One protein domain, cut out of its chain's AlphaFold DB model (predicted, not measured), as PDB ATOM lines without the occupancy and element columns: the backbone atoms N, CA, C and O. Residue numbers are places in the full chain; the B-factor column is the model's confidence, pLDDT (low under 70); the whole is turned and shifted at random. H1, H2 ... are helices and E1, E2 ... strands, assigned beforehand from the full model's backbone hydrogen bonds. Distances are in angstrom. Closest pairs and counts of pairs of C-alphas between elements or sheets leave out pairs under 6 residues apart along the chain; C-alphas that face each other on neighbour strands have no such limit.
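Overview. This is residues 7 to 113 of the 127 residues of an uncharacterized protein of Actinobacteria bacterium 13_1_20CM_3_68_9 (UniProt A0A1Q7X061). Look first for a twisted four-stranded sheet with one long helix, H2, crossing over one face, which makes two layers, helix on sheet. From this body a thin arm reaches away, its residues 9 to 15 sticking out, and adds to the length. The 107 printed residues hold H1, E1, E2, E3, E4 and H2 in that order, a mixed class with 53 residues, under half, in named elements. The sheet order E1, E2, E3, E4 is antiparallel throughout, a meander, each strand the antiparallel neighbour of the one before. The whole is only just loose, close to compact, with a radius of gyration of the C-alphas of 15.9 A, and spans 55 by 30 by 26 A.

Arrangement. Start at E2, residues 36 to 43, which forms hairpins with E1, residues 22 to 27, and E3, residues 48 to 56; find N 24 and O 41 at 2.9 A, and N 42 and O 49 at 2.8 A. E4, residues 63 to 72, forms a hairpin with E3, where N 50 and O 70 are 2.8 A apart. H2, residues 97 to 112, is on the sheet at a height of 9.3 A, across the strands at 63 degrees to E1 on the local plane. It lies over E1, E2 and, only just, E3, on which 3 of its C-alphas fall. Its closest C-alphas to E2 are Leu 106 and Ile 42, 5.7 A apart. H1, residues 7 to 10, is not on the sheet and is apart from H2. In H2 every O i to N i+4 pair is within hydrogen-bond range; H1 is too short for one.

Along the chain. Find C-alpha 7 at (-27.526, -5.357, 46.823), where H1 begins. E1 measures 16.9 A, E2 17.8 A, E3 22.2 A and E4 24.7 A. H2 runs 22.5 A to C-alpha 112 at (-9.781, -5.668, 33.140).

Size, cuts and confidence. The farthest C-alphas, of Ser 13 and Ala 59, are 55.7 A apart. The printed part has no cut; the links H1 to E1 and E4 to H2 are long. No printed residue is under 70 in pLDDT.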
ATOM      1  N   MET A   7     -26.768  -5.987  45.736       94.44
ATOM      2  CA  MET A   7     -27.526  -5.357  46.823       94.44
ATOM      3  C   MET A   7     -28.454  -4.215  46.378       94.44
ATOM      4  O   MET A   7     -29.582  -4.169  46.871       94.44
ATOM      5  N   PRO A   8     -28.068  -3.325  45.438       93.69
ATOM      6  CA  PRO A   8     -28.976  -2.280  44.965       93.69
ATOM      7  C   PRO A   8     -30.247  -2.822  44.294       93.69
ATOM      8  O   PRO A   8     -31.291  -2.182  44.368       93.69
ATOM      9  N   LEU A   9     -30.182  -4.005  43.668       92.00
ATOM     10  CA  LEU A   9     -31.356  -4.651  43.069       92.00
ATOM     11  C   LEU A   9     -32.290  -5.192  44.155       92.00
ATOM     12  O   LEU A   9     -33.494  -4.965  44.099       92.00
ATOM     13  N   LEU A  10     -31.723  -5.855  45.169       94.69
ATOM     14  CA  LEU A  10     -32.485  -6.419  46.288       94.69
ATOM     15  C   LEU A  10     -33.172  -5.331  47.121       94.69
ATOM     16  O   LEU A  10     -34.310  -5.498  47.546       94.69
ATOM     17  N   ARG A  11     -32.502  -4.190  47.310       96.00
ATOM     18  CA  ARG A  11     -33.037  -3.030  48.038       96.00
ATOM     19  C   ARG A  11     -33.939  -2.130  47.190       96.00
ATOM     20  O   ARG A  11     -34.394  -1.110  47.691       96.00
ATOM     21  N   ARG A  12     -34.161  -2.467  45.911       92.81
ATOM     22  CA  ARG A  12     -34.899  -1.634  44.940       92.81
ATOM     23  C   ARG A  12     -34.365  -0.195  44.826       92.81
ATOM     24  O   ARG A  12     -35.089   0.701  44.412       92.81
ATOM     25  N   SER A  13     -33.097   0.025  45.173       94.62
ATOM     26  CA  SER A  13     -32.425   1.330  45.115       94.62
ATOM     27  C   SER A  13     -31.578   1.508  43.852       94.62
ATOM     28  O   SER A  13     -31.002   2.569  43.624       94.62
ATOM     29  N   GLY A  14     -31.489   0.473  43.014       91.38
ATOM     30  CA  GLY A  14     -30.821   0.508  41.721       91.38
ATOM     31  C   GLY A  14     -31.490  -0.405  40.698       91.38
ATOM     32  O   GLY A  14     -32.424  -1.141  41.001       91.38
ATOM     33  N   GLY A  15     -30.991  -0.360  39.462       90.38
ATOM     34  CA  GLY A  15     -31.494  -1.162  38.348       90.38
ATOM     35  C   GLY A  15     -30.426  -2.058  37.729       90.38
ATOM     36  O   GLY A  15     -29.223  -1.885  37.960       90.38
ATOM     37  N   TRP A  16     -30.869  -3.018  36.912       86.19
ATOM     38  CA  TRP A  16     -29.949  -3.846  36.137       86.19
ATOM     39  C   TRP A  16     -29.160  -2.970  35.148       86.19
ATOM     40  O   TRP A  16     -29.762  -2.126  34.473       86.19
ATOM     41  N   PRO A  17     -27.830  -3.134  35.019       85.06
ATOM     42  CA  PRO A  17     -27.046  -2.279  34.137       85.06
ATOM     43  C   PRO A  17     -27.470  -2.432  32.671       85.06
ATOM     44  O   PRO A  17     -27.465  -3.531  32.107       85.06
ATOM     45  N   LYS A  18     -27.804  -1.308  32.028       87.69
ATOM     46  CA  LYS A  18     -28.147  -1.283  30.603       87.69
ATOM     47  C   LYS A  18     -26.923  -1.641  29.761       87.69
ATOM     48  O   LYS A  18     -25.822  -1.153  30.001       87.69
ATOM     49  N   GLY A  19     -27.121  -2.504  28.768       85.56
ATOM     50  CA  GLY A  19     -26.077  -2.861  27.805       85.56
ATOM     51  C   GLY A  19     -24.898  -3.644  28.391       85.56
ATOM     52  O   GLY A  19     -23.844  -3.677  27.754       85.56
ATOM     53  N   ARG A  20     -25.043  -4.268  29.572       89.31
ATOM     54  CA  ARG A  20     -23.989  -5.084  30.198       89.31
ATOM     55  C   ARG A  20     -23.520  -6.201  29.258       89.31
ATOM     56  O   ARG A  20     -24.342  -6.929  28.705       89.31
ATOM     57  N   GLY A  21     -22.204  -6.306  29.092       93.62
ATOM     58  CA  GLY A  21     -21.539  -7.482  28.537       93.62
ATOM     59  C   GLY A  21     -20.991  -8.329  29.681       93.62
ATOM     60  O   GLY A  21     -20.481  -7.771  30.652       93.62
ATOM     61  N   LEU A  22     -21.149  -9.641  29.593       94.44
ATOM     62  CA  LEU A  22     -20.596 -10.613  30.528       94.44
ATOM     63  C   LEU A  22     -19.425 -11.312  29.850       94.44
ATOM     64  O   LEU A  22     -19.596 -11.828  28.747       94.44
ATOM     65  N   LEU A  23     -18.266 -11.288  30.500       95.81
ATOM     66  CA  LEU A  23     -17.094 -12.045  30.086       95.81
ATOM     67  C   LEU A  23     -17.257 -13.504  30.528       95.81
ATOM     68  O   LEU A  23     -17.664 -13.763  31.661       95.81
ATOM     69  N   THR A  24     -16.940 -14.433  29.636       95.81
ATOM     70  CA  THR A  24     -16.818 -15.865  29.922       95.81
ATOM     71  C   THR A  24     -15.471 -16.334  29.414       95.81
ATOM     72  O   THR A  24     -15.169 -16.149  28.236       95.81
ATOM     73  N   GLU A  25     -14.678 -16.942  30.282       95.38
ATOM     74  CA  GLU A  25     -13.338 -17.417  29.953       95.38
ATOM     75  C   GLU A  25     -13.184 -18.868  30.374       95.38
ATOM     76  O   GLU A  25     -13.794 -19.331  31.339       95.38
ATOM     77  N   TYR A  26     -12.352 -19.580  29.631       95.00
ATOM     78  CA  TYR A  26     -12.003 -20.956  29.912       95.00
ATOM     79  C   TYR A  26     -10.571 -21.195  29.465       95.00
ATOM     80  O   TYR A  26     -10.181 -20.777  28.373       95.00
ATOM     81  N   ARG A  27      -9.800 -21.890  30.299       94.69
ATOM     82  CA  ARG A  27      -8.456 -22.358  29.974       94.69
ATOM     83  C   ARG A  27      -8.206 -23.681  30.683       94.69
ATOM     84  O   ARG A  27      -8.400 -23.775  31.892       94.69
ATOM     85  N   VAL A  28      -7.718 -24.667  29.944       93.19
ATOM     86  CA  VAL A  28      -7.273 -25.953  30.485       93.19
ATOM     87  C   VAL A  28      -5.960 -26.376  29.823       93.19
ATOM     88  O   VAL A  28      -5.685 -26.016  28.678       93.19
ATOM     89  N   ALA A  29      -5.125 -27.107  30.564       85.62
ATOM     90  CA  ALA A  29      -3.858 -27.624  30.050       85.62
ATOM     91  C   ALA A  29      -4.061 -28.817  29.101       85.62
ATOM     92  O   ALA A  29      -3.420 -28.876  28.052       85.62
ATOM     93  N   ASP A  30      -4.972 -29.721  29.467       83.00
ATOM     94  CA  ASP A  30      -5.345 -30.906  28.698       83.00
ATOM     95  C   ASP A  30      -6.868 -30.955  28.548       83.00
ATOM     96  O   ASP A  30      -7.606 -30.946  29.535       83.00
ATOM     97  N   ALA A  31      -7.336 -30.925  27.304       83.94
ATOM     98  CA  ALA A  31      -8.751 -30.892  26.973       83.94
ATOM     99  C   ALA A  31      -9.149 -32.221  26.327       83.94
ATOM    100  O   ALA A  31      -8.373 -32.823  25.586       83.94
ATOM    101  N   GLY A  32     -10.386 -32.662  26.563       80.31
ATOM    102  CA  GLY A  32     -10.915 -33.870  25.931       80.31
ATOM    103  C   GLY A  32     -10.830 -33.823  24.399       80.31
ATOM    104  O   GLY A  32     -10.733 -32.763  23.774       80.31
ATOM    105  N   ARG A  33     -10.893 -34.995  23.761       76.44
ATOM    106  CA  ARG A  33     -10.851 -35.101  22.296       76.44
ATOM    107  C   ARG A  33     -11.926 -34.201  21.665       76.44
ATOM    108  O   ARG A  33     -13.080 -34.243  22.076       76.44
ATOM    109  N   TYR A  34     -11.539 -33.423  20.650       75.75
ATOM    110  CA  TYR A  34     -12.402 -32.460  19.939       75.75
ATOM    111  C   TYR A  34     -12.863 -31.237  20.754       75.75
ATOM    112  O   TYR A  34     -13.825 -30.582  20.358       75.75
ATOM    113  N   ALA A  35     -12.183 -30.897  21.853       86.88
ATOM    114  CA  ALA A  35     -12.547 -29.759  22.692       86.88
ATOM    115  C   ALA A  35     -11.776 -28.461  22.371       86.88
ATOM    116  O   ALA A  35     -10.723 -28.443  21.724       86.88
ATOM    117  N   THR A  36     -12.315 -27.360  22.893       94.06
ATOM    118  CA  THR A  36     -11.593 -26.098  23.067       94.06
ATOM    119  C   THR A  36     -10.657 -26.209  24.267       94.06
ATOM    120  O   THR A  36     -11.032 -26.770  25.293       94.06
ATOM    121  N   CYS A  37      -9.455 -25.650  24.158       96.06
ATOM    122  CA  CYS A  37      -8.506 -25.595  25.273       96.06
ATOM    123  C   CYS A  37      -8.499 -24.223  25.935       96.06
ATOM    124  O   CYS A  37      -8.309 -24.113  27.142       96.06
ATOM    125  N   GLU A  38      -8.699 -23.172  25.140       96.69
ATOM    126  CA  GLU A  38      -8.741 -21.804  25.629       96.69
ATOM    127  C   GLU A  38      -9.709 -20.970  24.797       96.69
ATOM    128  O   GLU A  38      -9.624 -20.961  23.566       96.69
ATOM    129  N   PHE A  39     -10.615 -20.262  25.470       97.19
ATOM    130  CA  PHE A  39     -11.465 -19.268  24.830       97.19
ATOM    131  C   PHE A  39     -11.768 -18.095  25.758       97.19
ATOM    132  O   PHE A  39     -11.767 -18.218  26.985       97.19
ATOM    133  N   ALA A  40     -12.106 -16.970  25.136       98.00
ATOM    134  CA  ALA A  40     -12.758 -15.846  25.786       98.00
ATOM    135  C   ALA A  40     -13.990 -15.442  24.973       98.00
ATOM    136  O   ALA A  40     -13.964 -15.425  23.741       98.00
ATOM    137  N   GLY A  41     -15.075 -15.108  25.659       97.88
ATOM    138  CA  GLY A  41     -16.338 -14.739  25.038       97.88
ATOM    139  C   GLY A  41     -17.040 -13.600  25.757       97.88
ATOM    140  O   GLY A  41     -16.869 -13.389  26.954       97.88
ATOM    141  N   ILE A  42     -17.840 -12.849  25.004       98.06
ATOM    142  CA  ILE A  42     -18.718 -11.804  25.518       98.06
ATOM    143  C   ILE A  42     -20.173 -12.165  25.229       98.06
ATOM    144  O   ILE A  42     -20.595 -12.266  24.075       98.06
ATOM    145  N   ARG A  43     -20.974 -12.274  26.290       97.19
ATOM    146  CA  ARG A  43     -22.434 -12.364  26.202       97.19
ATOM    147  C   ARG A  43     -23.057 -11.003  26.469       97.19
ATOM    148  O   ARG A  43     -22.847 -10.383  27.506       97.19
ATOM    149  N   THR A  44     -23.860 -10.536  25.530       95.69
ATOM    150  CA  THR A  44     -24.736  -9.369  25.671       95.69
ATOM    151  C   THR A  44     -26.189  -9.836  25.692       95.69
ATOM    152  O   THR A  44     -26.460 -11.016  25.500       95.69
ATOM    153  N   ARG A  45     -27.143  -8.915  25.871       93.94
ATOM    154  CA  ARG A  45     -28.573  -9.257  25.797       93.94
ATOM    155  C   ARG A  45     -28.953  -9.952  24.480       93.94
ATOM    156  O   ARG A  45     -29.748 -10.878  24.495       93.94
ATOM    157  N   ASP A  46     -28.376  -9.505  23.363       95.62
ATOM    158  CA  ASP A  46     -28.853  -9.878  22.025       95.62
ATOM    159  C   ASP A  46     -27.816 -10.680  21.214       95.62
ATOM    160  O   ASP A  46     -28.080 -11.036  20.068       95.62
ATOM    161  N   ASN A  47     -26.604 -10.894  21.740       97.38
ATOM    162  CA  ASN A  47     -25.521 -11.584  21.028       97.38
ATOM    163  C   ASN A  47     -24.598 -12.298  22.008       97.38
ATOM    164  O   ASN A  47     -24.330 -11.763  23.087       97.38
ATOM    165  N   ILE A  48     -24.024 -13.402  21.557       97.81
ATOM    166  CA  ILE A  48     -22.799 -13.971  22.110       97.81
ATOM    167  C   ILE A  48     -21.718 -13.947  21.022       97.81
ATOM    168  O   ILE A  48     -22.018 -14.096  19.833       97.81
ATOM    169  N   TYR A  49     -20.482 -13.670  21.420       98.12
ATOM    170  CA  TYR A  49     -19.313 -13.700  20.549       98.12
ATOM    171  C   TYR A  49     -18.151 -14.344  21.297       98.12
ATOM    172  O   TYR A  49     -17.864 -13.927  22.418       98.12
ATOM    173  N   VAL A  50     -17.514 -15.344  20.695       98.19
ATOM    174  CA  VAL A  50     -16.472 -16.174  21.309       98.19
ATOM    175  C   VAL A  50     -15.263 -16.235  20.387       98.19
ATOM    176  O   VAL A  50     -15.407 -16.351  19.170       98.19
ATOM    177  N   VAL A  51     -14.074 -16.152  20.979       97.88
ATOM    178  CA  VAL A  51     -12.789 -16.356  20.311       97.88
ATOM    179  C   VAL A  51     -12.065 -17.496  21.015       97.88
ATOM    180  O   VAL A  51     -11.720 -17.390  22.193       97.88
ATOM    181  N   HIS A  52     -11.828 -18.575  20.279       97.12
ATOM    182  CA  HIS A  52     -11.033 -19.717  20.705       97.12
ATOM    183  C   HIS A  52      -9.583 -19.474  20.297       97.12
ATOM    184  O   HIS A  52      -9.255 -19.515  19.110       97.12
ATOM    185  N   SER A  53      -8.723 -19.216  21.282       96.50
ATOM    186  CA  SER A  53      -7.289 -18.993  21.064       96.50
ATOM    187  C   SER A  53      -6.500 -20.299  21.016       96.50
ATOM    188  O   SER A  53      -5.406 -20.339  20.454       96.50
ATOM    189  N   ARG A  54      -7.032 -21.383  21.605       96.25
ATOM    190  CA  ARG A  54      -6.421 -22.716  21.546       96.25
ATOM    191  C   ARG A  54      -7.464 -23.818  21.430       96.25
ATOM    192  O   ARG A  54      -8.421 -23.854  22.203       96.25
ATOM    193  N   VAL A  55      -7.222 -24.769  20.533       94.62
ATOM    194  CA  VAL A  55      -8.085 -25.941  20.300       94.62
ATOM    195  C   VAL A  55      -7.257 -27.217  20.202       94.62
ATOM    196  O   VAL A  55      -6.053 -27.175  19.935       94.62
ATOM    197  N   VAL A  56      -7.896 -28.368  20.406       94.81
ATOM    198  CA  VAL A  56      -7.235 -29.668  20.258       94.81
ATOM    199  C   VAL A  56      -6.953 -29.965  18.782       94.81
ATOM    200  O   VAL A  56      -7.870 -30.058  17.960       94.81
ATOM    201  N   ASN A  57      -5.682 -30.179  18.434       91.19
ATOM    202  CA  ASN A  57      -5.301 -30.746  17.144       91.19
ATOM    203  C   ASN A  57      -5.773 -32.206  17.074       91.19
ATOM    204  O   ASN A  57      -5.400 -33.034  17.901       91.19
ATOM    205  N   ARG A  58      -6.574 -32.541  16.058       88.25
ATOM    206  CA  ARG A  58      -7.212 -33.864  15.945       88.25
ATOM    207  C   ARG A  58      -6.234 -35.022  15.745       88.25
ATOM    208  O   ARG A  58      -6.566 -36.135  16.137       88.25
ATOM    209  N   ALA A  59      -5.085 -34.778  15.120       90.69
ATOM    210  CA  ALA A  59      -4.091 -35.810  14.841       90.69
ATOM    211  C   ALA A  59      -3.208 -36.092  16.063       90.69
ATOM    212  O   ALA A  59      -2.864 -37.240  16.317       90.69
ATOM    213  N   THR A  60      -2.855 -35.054  16.825       90.19
ATOM    214  CA  THR A  60      -1.908 -35.181  17.946       90.19
ATOM    215  C   THR A  60      -2.570 -35.207  19.318       90.19
ATOM    216  O   THR A  60      -1.903 -35.527  20.298       90.19
ATOM    217  N   GLY A  61      -3.842 -34.817  19.419       89.75
ATOM    218  CA  GLY A  61      -4.544 -34.626  20.690       89.75
ATOM    219  C   GLY A  61      -4.065 -33.411  21.493       89.75
ATOM    220  O   GLY A  61      -4.608 -33.136  22.553       89.75
ATOM    221  N   LYS A  62      -3.072 -32.656  21.006       92.12
ATOM    222  CA  LYS A  62      -2.472 -31.542  21.750       92.12
ATOM    223  C   LYS A  62      -3.198 -30.228  21.489       92.12
ATOM    224  O   LYS A  62      -3.594 -29.939  20.360       92.12
ATOM    225  N   CYS A  63      -3.284 -29.390  22.517       94.69
ATOM    226  CA  CYS A  63      -3.791 -28.025  22.410       94.69
ATOM    227  C   CYS A  63      -2.831 -27.122  21.622       94.69
ATOM    228  O   CYS A  63      -1.757 -26.772  22.121       94.69
ATOM    229  N   VAL A  64      -3.248 -26.692  20.431       94.38
ATOM    230  CA  VAL A  64      -2.501 -25.799  19.530       94.38
ATOM    231  C   VAL A  64      -3.178 -24.434  19.419       94.38
ATOM    232  O   VAL A  64      -4.358 -24.304  19.738       94.38
ATOM    233  N   SER A  65      -2.429 -23.419  18.979       95.06
ATOM    234  CA  SER A  65      -2.977 -22.084  18.706       95.06
ATOM    235  C   SER A  65      -4.033 -22.129  17.597       95.06
ATOM    236  O   SER A  65      -3.895 -22.894  16.639       95.06
ATOM    237  N   ALA A  66      -5.069 -21.306  17.727       92.94
ATOM    238  CA  ALA A  66      -6.128 -21.131  16.745       92.94
ATOM    239  C   ALA A  66      -6.675 -19.695  16.779       92.94
ATOM    240  O   ALA A  66      -6.516 -18.981  17.766       92.94
ATOM    241  N   ASP A  67      -7.345 -19.291  15.701       93.25
ATOM    242  CA  ASP A  67      -8.207 -18.101  15.666       93.25
ATOM    243  C   ASP A  67      -9.589 -18.523  15.162       93.25
ATOM    244  O   ASP A  67     -10.003 -18.200  14.045       93.25
ATOM    245  N   GLN A  68     -10.258 -19.356  15.964       95.12
ATOM    246  CA  GLN A  68     -11.617 -19.795  15.672       95.12
ATOM    247  C   GLN A  68     -12.624 -18.903  16.384       95.12
ATOM    248  O   GLN A  68     -12.436 -18.528  17.543       95.12
ATOM    249  N   ARG A  69     -13.699 -18.547  15.686       96.75
ATOM    250  CA  ARG A  69     -14.667 -17.558  16.149       96.75
ATOM    251  C   ARG A  69     -16.084 -18.056  16.031       96.75
ATOM    252  O   ARG A  69     -16.480 -18.657  15.032       96.75
ATOM    253  N   GLU A  70     -16.876 -17.701  17.025       97.44
ATOM    254  CA  GLU A  70     -18.300 -17.974  17.025       97.44
ATOM    255  C   GLU A  70     -19.079 -16.710  17.322       97.44
ATOM    256  O   GLU A  70     -18.713 -15.917  18.192       97.44
ATOM    257  N   ARG A  71     -20.175 -16.508  16.598       97.62
ATOM    258  CA  ARG A  71     -21.102 -15.422  16.879       97.62
ATOM    259  C   ARG A  71     -22.528 -15.879  16.682       97.62
ATOM    260  O   ARG A  71     -22.897 -16.276  15.585       97.62
ATOM    261  N   TYR A  72     -23.358 -15.659  17.693       97.94
ATOM    262  CA  TYR A  72     -24.777 -15.988  17.636       97.94
ATOM    263  C   TYR A  72     -25.628 -14.764  17.956       97.94
ATOM    264  O   TYR A  72     -25.256 -13.895  18.753       97.94
ATOM    265  N   ASN A  73     -26.784 -14.676  17.304       97.06
ATOM    266  CA  ASN A  73     -27.774 -13.635  17.552       97.06
ATOM    267  C   ASN A  73     -28.858 -14.189  18.475       97.06
ATOM    268  O   ASN A  73     -29.836 -14.751  17.997       97.06
ATOM    269  N   LEU A  74     -28.727 -13.948  19.775       97.00
ATOM    270  CA  LEU A  74     -29.616 -14.502  20.802       97.00
ATOM    271  C   LEU A  74     -31.086 -14.085  20.647       97.00
ATOM    272  O   LEU A  74     -31.971 -14.749  21.173       97.00
ATOM    273  N   LYS A  75     -31.376 -13.002  19.911       96.75
ATOM    274  CA  LYS A  75     -32.760 -12.588  19.637       96.75
ATOM    275  C   LYS A  75     -33.447 -13.485  18.602       96.75
ATOM    276  O   LYS A  75     -34.664 -13.618  18.633       96.75
ATOM    277  N   ARG A  76     -32.692 -14.022  17.639       97.25
ATOM    278  CA  ARG A  76     -33.219 -14.841  16.527       97.25
ATOM    279  C   ARG A  76     -32.834 -16.314  16.630       97.25
ATOM    280  O   ARG A  76     -33.467 -17.145  15.996       97.25
ATOM    281  N   ASP A  77     -31.795 -16.599  17.395       97.44
ATOM    282  CA  ASP A  77     -31.191 -17.905  17.605       97.44
ATOM    283  C   ASP A  77     -30.831 -18.042  19.098       97.44
ATOM    284  O   ASP A  77     -29.663 -17.938  19.479       97.44
ATOM    285  N   PRO A  78     -31.842 -18.169  19.978       96.75
ATOM    286  CA  PRO A  78     -31.632 -18.232  21.425       96.75
ATOM    287  C   PRO A  78     -30.933 -19.520  21.878       96.75
ATOM    288  O   PRO A  78     -30.416 -19.560  22.990       96.75
ATOM    289  N   PHE A  79     -30.926 -20.547  21.026       97.19
ATOM    290  CA  PHE A  79     -30.277 -21.836  21.268       97.19
ATOM    291  C   PHE A  79     -28.879 -21.926  20.650       97.19
ATOM    292  O   PHE A  79     -28.256 -22.976  20.746       97.19
ATOM    293  N   GLU A  80     -28.395 -20.842  20.036       96.44
ATOM    294  CA  GLU A  80     -27.014 -20.732  19.553       96.44
ATOM    295  C   GLU A  80     -26.667 -21.831  18.526       96.44
ATOM    296  O   GLU A  80     -25.584 -22.404  18.524       96.44
ATOM    297  N   LEU A  81     -27.611 -22.147  17.633       96.31
ATOM    298  CA  LEU A  81     -27.472 -23.233  16.658       96.31
ATOM    299  C   LEU A  81     -26.846 -22.776  15.337       96.31
ATOM    300  O   LEU A  81     -26.420 -23.602  14.528       96.31
ATOM    301  N   ARG A  82     -26.834 -21.469  15.061       96.12
ATOM    302  CA  ARG A  82     -26.418 -20.900  13.774       96.12
ATOM    303  C   ARG A  82     -25.285 -19.905  13.968       96.12
ATOM    304  O   ARG A  82     -25.511 -18.699  14.104       96.12
ATOM    305  N   ASN A  83     -24.056 -20.415  13.913       96.44
ATOM    306  CA  ASN A  83     -22.865 -19.577  13.969       96.44
ATOM    307  C   ASN A  83     -22.810 -18.644  12.745       96.44
ATOM    308  O   ASN A  83     -22.765 -19.089  11.598       96.44
ATOM    309  N   LEU A  84     -22.800 -17.337  13.000       96.81
ATOM    310  CA  LEU A  84     -22.705 -16.293  11.983       96.81
ATOM    311  C   LEU A  84     -21.285 -16.129  11.425       96.81
ATOM    312  O   LEU A  84     -21.134 -15.530  10.366       96.81
ATOM    313  N   CYS A  85     -20.261 -16.625  12.120       96.00
ATOM    314  CA  CYS A  85     -18.902 -16.754  11.604       96.00
ATOM    315  C   CYS A  85     -18.774 -18.101  10.883       96.00
ATOM    316  O   CYS A  85     -18.433 -19.116  11.492       96.00
ATOM    317  N   ALA A  86     -19.105 -18.133   9.590       89.88
ATOM    318  CA  ALA A  86     -19.221 -19.391   8.853       89.88
ATOM    319  C   ALA A  86     -17.906 -20.199   8.869       89.88
ATOM    320  O   ALA A  86     -16.825 -19.681   8.575       89.88
ATOM    321  N   GLY A  87     -17.995 -21.480   9.238       86.62
ATOM    322  CA  GLY A  87     -16.832 -22.367   9.370       86.62
ATOM    323  C   GLY A  87     -15.878 -22.005  10.516       86.62
ATOM    324  O   GLY A  87     -14.777 -22.544  10.576       86.62
ATOM    325  N   GLY A  88     -16.268 -21.086  11.403       88.12
ATOM    326  CA  GLY A  88     -15.460 -20.667  12.544       88.12
ATOM    327  C   GLY A  88     -14.290 -19.749  12.193       88.12
ATOM    328  O   GLY A  88     -13.457 -19.501  13.052       88.12
ATOM    329  N   SER A  89     -14.188 -19.245  10.960       88.12
ATOM    330  CA  SER A  89     -13.081 -18.374  10.540       88.12
ATOM    331  C   SER A  89     -13.390 -16.898  10.780       88.12
ATOM    332  O   SER A  89     -14.491 -16.430  10.482       88.12
ATOM    333  N   ALA A  90     -12.384 -16.139  11.226       87.44
ATOM    334  CA  ALA A  90     -12.464 -14.686  11.356       87.44
ATOM    335  C   ALA A  90     -12.820 -13.977  10.043       87.44
ATOM    336  O   ALA A  90     -13.621 -13.043  10.048       87.44
ATOM    337  N   ALA A  91     -12.291 -14.464   8.917       90.88
ATOM    338  CA  ALA A  91     -12.563 -13.905   7.592       90.88
ATOM    339  C   ALA A  91     -14.043 -14.021   7.187       90.88
ATOM    340  O   ALA A  91     -14.534 -13.225   6.393       90.88
ATOM    341  N   ASN A  92     -14.756 -14.988   7.767       93.44
ATOM    342  CA  ASN A  92     -16.157 -15.268   7.468       93.44
ATOM    343  C   ASN A  92     -17.112 -14.703   8.528       93.44
ATOM    344  O   ASN A  92     -18.316 -14.963   8.477       93.44
ATOM    345  N   CYS A  93     -16.601 -13.963   9.512       93.50
ATOM    346  CA  CYS A  93     -17.445 -13.259  10.464       93.50
ATOM    347  C   CYS A  93     -18.108 -12.039   9.802       93.50
ATOM    348  O   CYS A  93     -17.513 -11.389   8.941       93.50
ATOM    349  N   PRO A  94     -19.320 -11.640  10.234       94.00
ATOM    350  CA  PRO A  94     -19.947 -10.433   9.709       94.00
ATOM    351  C   PRO A  94     -19.099  -9.198  10.045       94.00
ATOM    352  O   PRO A  94     -18.863  -8.941  11.218       94.00
ATOM    353  N   SER A  95     -18.722  -8.378   9.065       89.31
ATOM    354  CA  SER A  95     -17.767  -7.262   9.224       89.31
ATOM    355  C   SER A  95     -18.368  -5.920   9.694       89.31
ATOM    356  O   SER A  95     -17.711  -4.884   9.680       89.31
ATOM    357  N   GLY A  96     -19.631  -5.897  10.129       93.62
ATOM    358  CA  GLY A  96     -20.324  -4.652  10.491       93.62
ATOM    359  C   GLY A  96     -19.936  -4.068  11.859       93.62
ATOM    360  O   GLY A  96     -19.412  -4.756  12.730       93.62
ATOM    361  N   ALA A  97     -20.341  -2.821  12.127       95.06
ATOM    362  CA  ALA A  97     -20.042  -2.105  13.380       95.06
ATOM    363  C   ALA A  97     -20.420  -2.863  14.671       95.06
ATOM    364  O   ALA A  97     -19.834  -2.648  15.729       95.06
ATOM    365  N   LYS A  98     -21.415  -3.759  14.610       94.06
ATOM    366  CA  LYS A  98     -21.769  -4.629  15.741       94.06
ATOM    367  C   LYS A  98     -20.649  -5.625  16.076       94.06
ATOM    368  O   LYS A  98     -20.407  -5.834  17.256       94.06
ATOM    369  N   GLN A  99     -19.992  -6.200  15.068       95.31
ATOM    370  CA  GLN A  99     -18.854  -7.105  15.242       95.31
ATOM    371  C   GLN A  99     -17.689  -6.382  15.904       95.31
ATOM    372  O   GLN A  99     -17.257  -6.785  16.977       95.31
ATOM    373  N   ILE A 100     -17.293  -5.245  15.329       95.62
ATOM    374  CA  ILE A 100     -16.199  -4.411  15.839       95.62
ATOM    375  C   ILE A 100     -16.444  -4.047  17.310       95.62
ATOM    376  O   ILE A 100     -15.565  -4.182  18.156       95.62
ATOM    377  N   ARG A 101     -17.676  -3.648  17.663       96.19
ATOM    378  CA  ARG A 101     -18.025  -3.351  19.060       96.19
ATOM    379  C   ARG A 101     -17.930  -4.564  19.985       96.19
ATOM    380  O   ARG A 101     -17.603  -4.375  21.152       96.19
ATOM    381  N   LEU A 102     -18.269  -5.766  19.523       97.00
ATOM    382  CA  LEU A 102     -18.143  -6.981  20.336       97.00
ATOM    383  C   LEU A 102     -16.669  -7.326  20.561       97.00
ATOM    384  O   LEU A 102     -16.296  -7.585  21.699       97.00
ATOM    385  N   GLU A 103     -15.840  -7.238  19.523       96.25
ATOM    386  CA  GLU A 103     -14.393  -7.480  19.595       96.25
ATOM    387  C   GLU A 103     -13.690  -6.505  20.538       96.25
ATOM    388  O   GLU A 103     -13.029  -6.923  21.487       96.25
ATOM    389  N   VAL A 104     -13.910  -5.200  20.352       96.44
ATOM    390  CA  VAL A 104     -13.325  -4.163  21.214       96.44
ATOM    391  C   VAL A 104     -13.769  -4.336  22.666       96.44
ATOM    392  O   VAL A 104     -12.963  -4.215  23.587       96.44
ATOM    393  N   ARG A 105     -15.056  -4.633  22.901       96.50
ATOM    394  CA  ARG A 105     -15.558  -4.844  24.266       96.50
ATOM    395  C   ARG A 105     -15.018  -6.122  24.892       96.50
ATOM    396  O   ARG A 105     -14.767  -6.100  26.090       96.50
ATOM    397  N   LEU A 106     -14.858  -7.199  24.124       97.12
ATOM    398  CA  LEU A 106     -14.251  -8.433  24.614       97.12
ATOM    399  C   LEU A 106     -12.809  -8.178  25.058       97.12
ATOM    400  O   LEU A 106     -12.468  -8.525  26.182       97.12
ATOM    401  N   ASN A 107     -12.005  -7.508  24.230       95.31
ATOM    402  CA  ASN A 107     -10.621  -7.178  24.578       95.31
ATOM    403  C   ASN A 107     -10.554  -6.337  25.854       95.31
ATOM    404  O   ASN A 107      -9.902  -6.734  26.810       95.31
ATOM    405  N   ARG A 108     -11.356  -5.269  25.941       93.69
ATOM    406  CA  ARG A 108     -11.418  -4.444  27.155       93.69
ATOM    407  C   ARG A 108     -11.806  -5.244  28.403       93.69
ATOM    408  O   ARG A 108     -11.308  -4.960  29.483       93.69
ATOM    409  N   LEU A 109     -12.738  -6.190  28.283       92.69
ATOM    410  CA  LEU A 109     -13.137  -7.027  29.416       92.69
ATOM    411  C   LEU A 109     -12.000  -7.951  29.859       92.69
ATOM    412  O   LEU A 109     -11.788  -8.066  31.060       92.69
ATOM    413  N   ARG A 110     -11.268  -8.553  28.915       92.38
ATOM    414  CA  ARG A 110     -10.093  -9.392  29.199       92.38
ATOM    415  C   ARG A 110      -8.990  -8.592  29.888       92.38
ATOM    416  O   ARG A 110      -8.447  -9.057  30.878       92.38
ATOM    417  N   ASP A 111      -8.728  -7.374  29.418       88.50
ATOM    418  CA  ASP A 111      -7.707  -6.493  29.999       88.50
ATOM    419  C   ASP A 111      -8.036  -6.090  31.446       88.50
ATOM    420  O   ASP A 111      -7.140  -5.832  32.245       88.50
ATOM    421  N   CYS A 112      -9.325  -6.013  31.792       85.31
ATOM    422  CA  CYS A 112      -9.781  -5.668  33.140       85.31
ATOM    423  C   CYS A 112      -9.958  -6.879  34.069       85.31
ATOM    424  O   CYS A 112     -10.122  -6.685  35.274       85.31
ATOM    425  N   ALA A 113     -10.002  -8.099  33.534       85.44
ATOM    426  CA  ALA A 113     -10.255  -9.304  34.312       85.44
ATOM    427  C   ALA A 113      -8.990  -9.766  35.044       85.44
ATOM    428  O   ALA A 113      -7.880  -9.673  34.523       85.44
TER     429      ALA A 113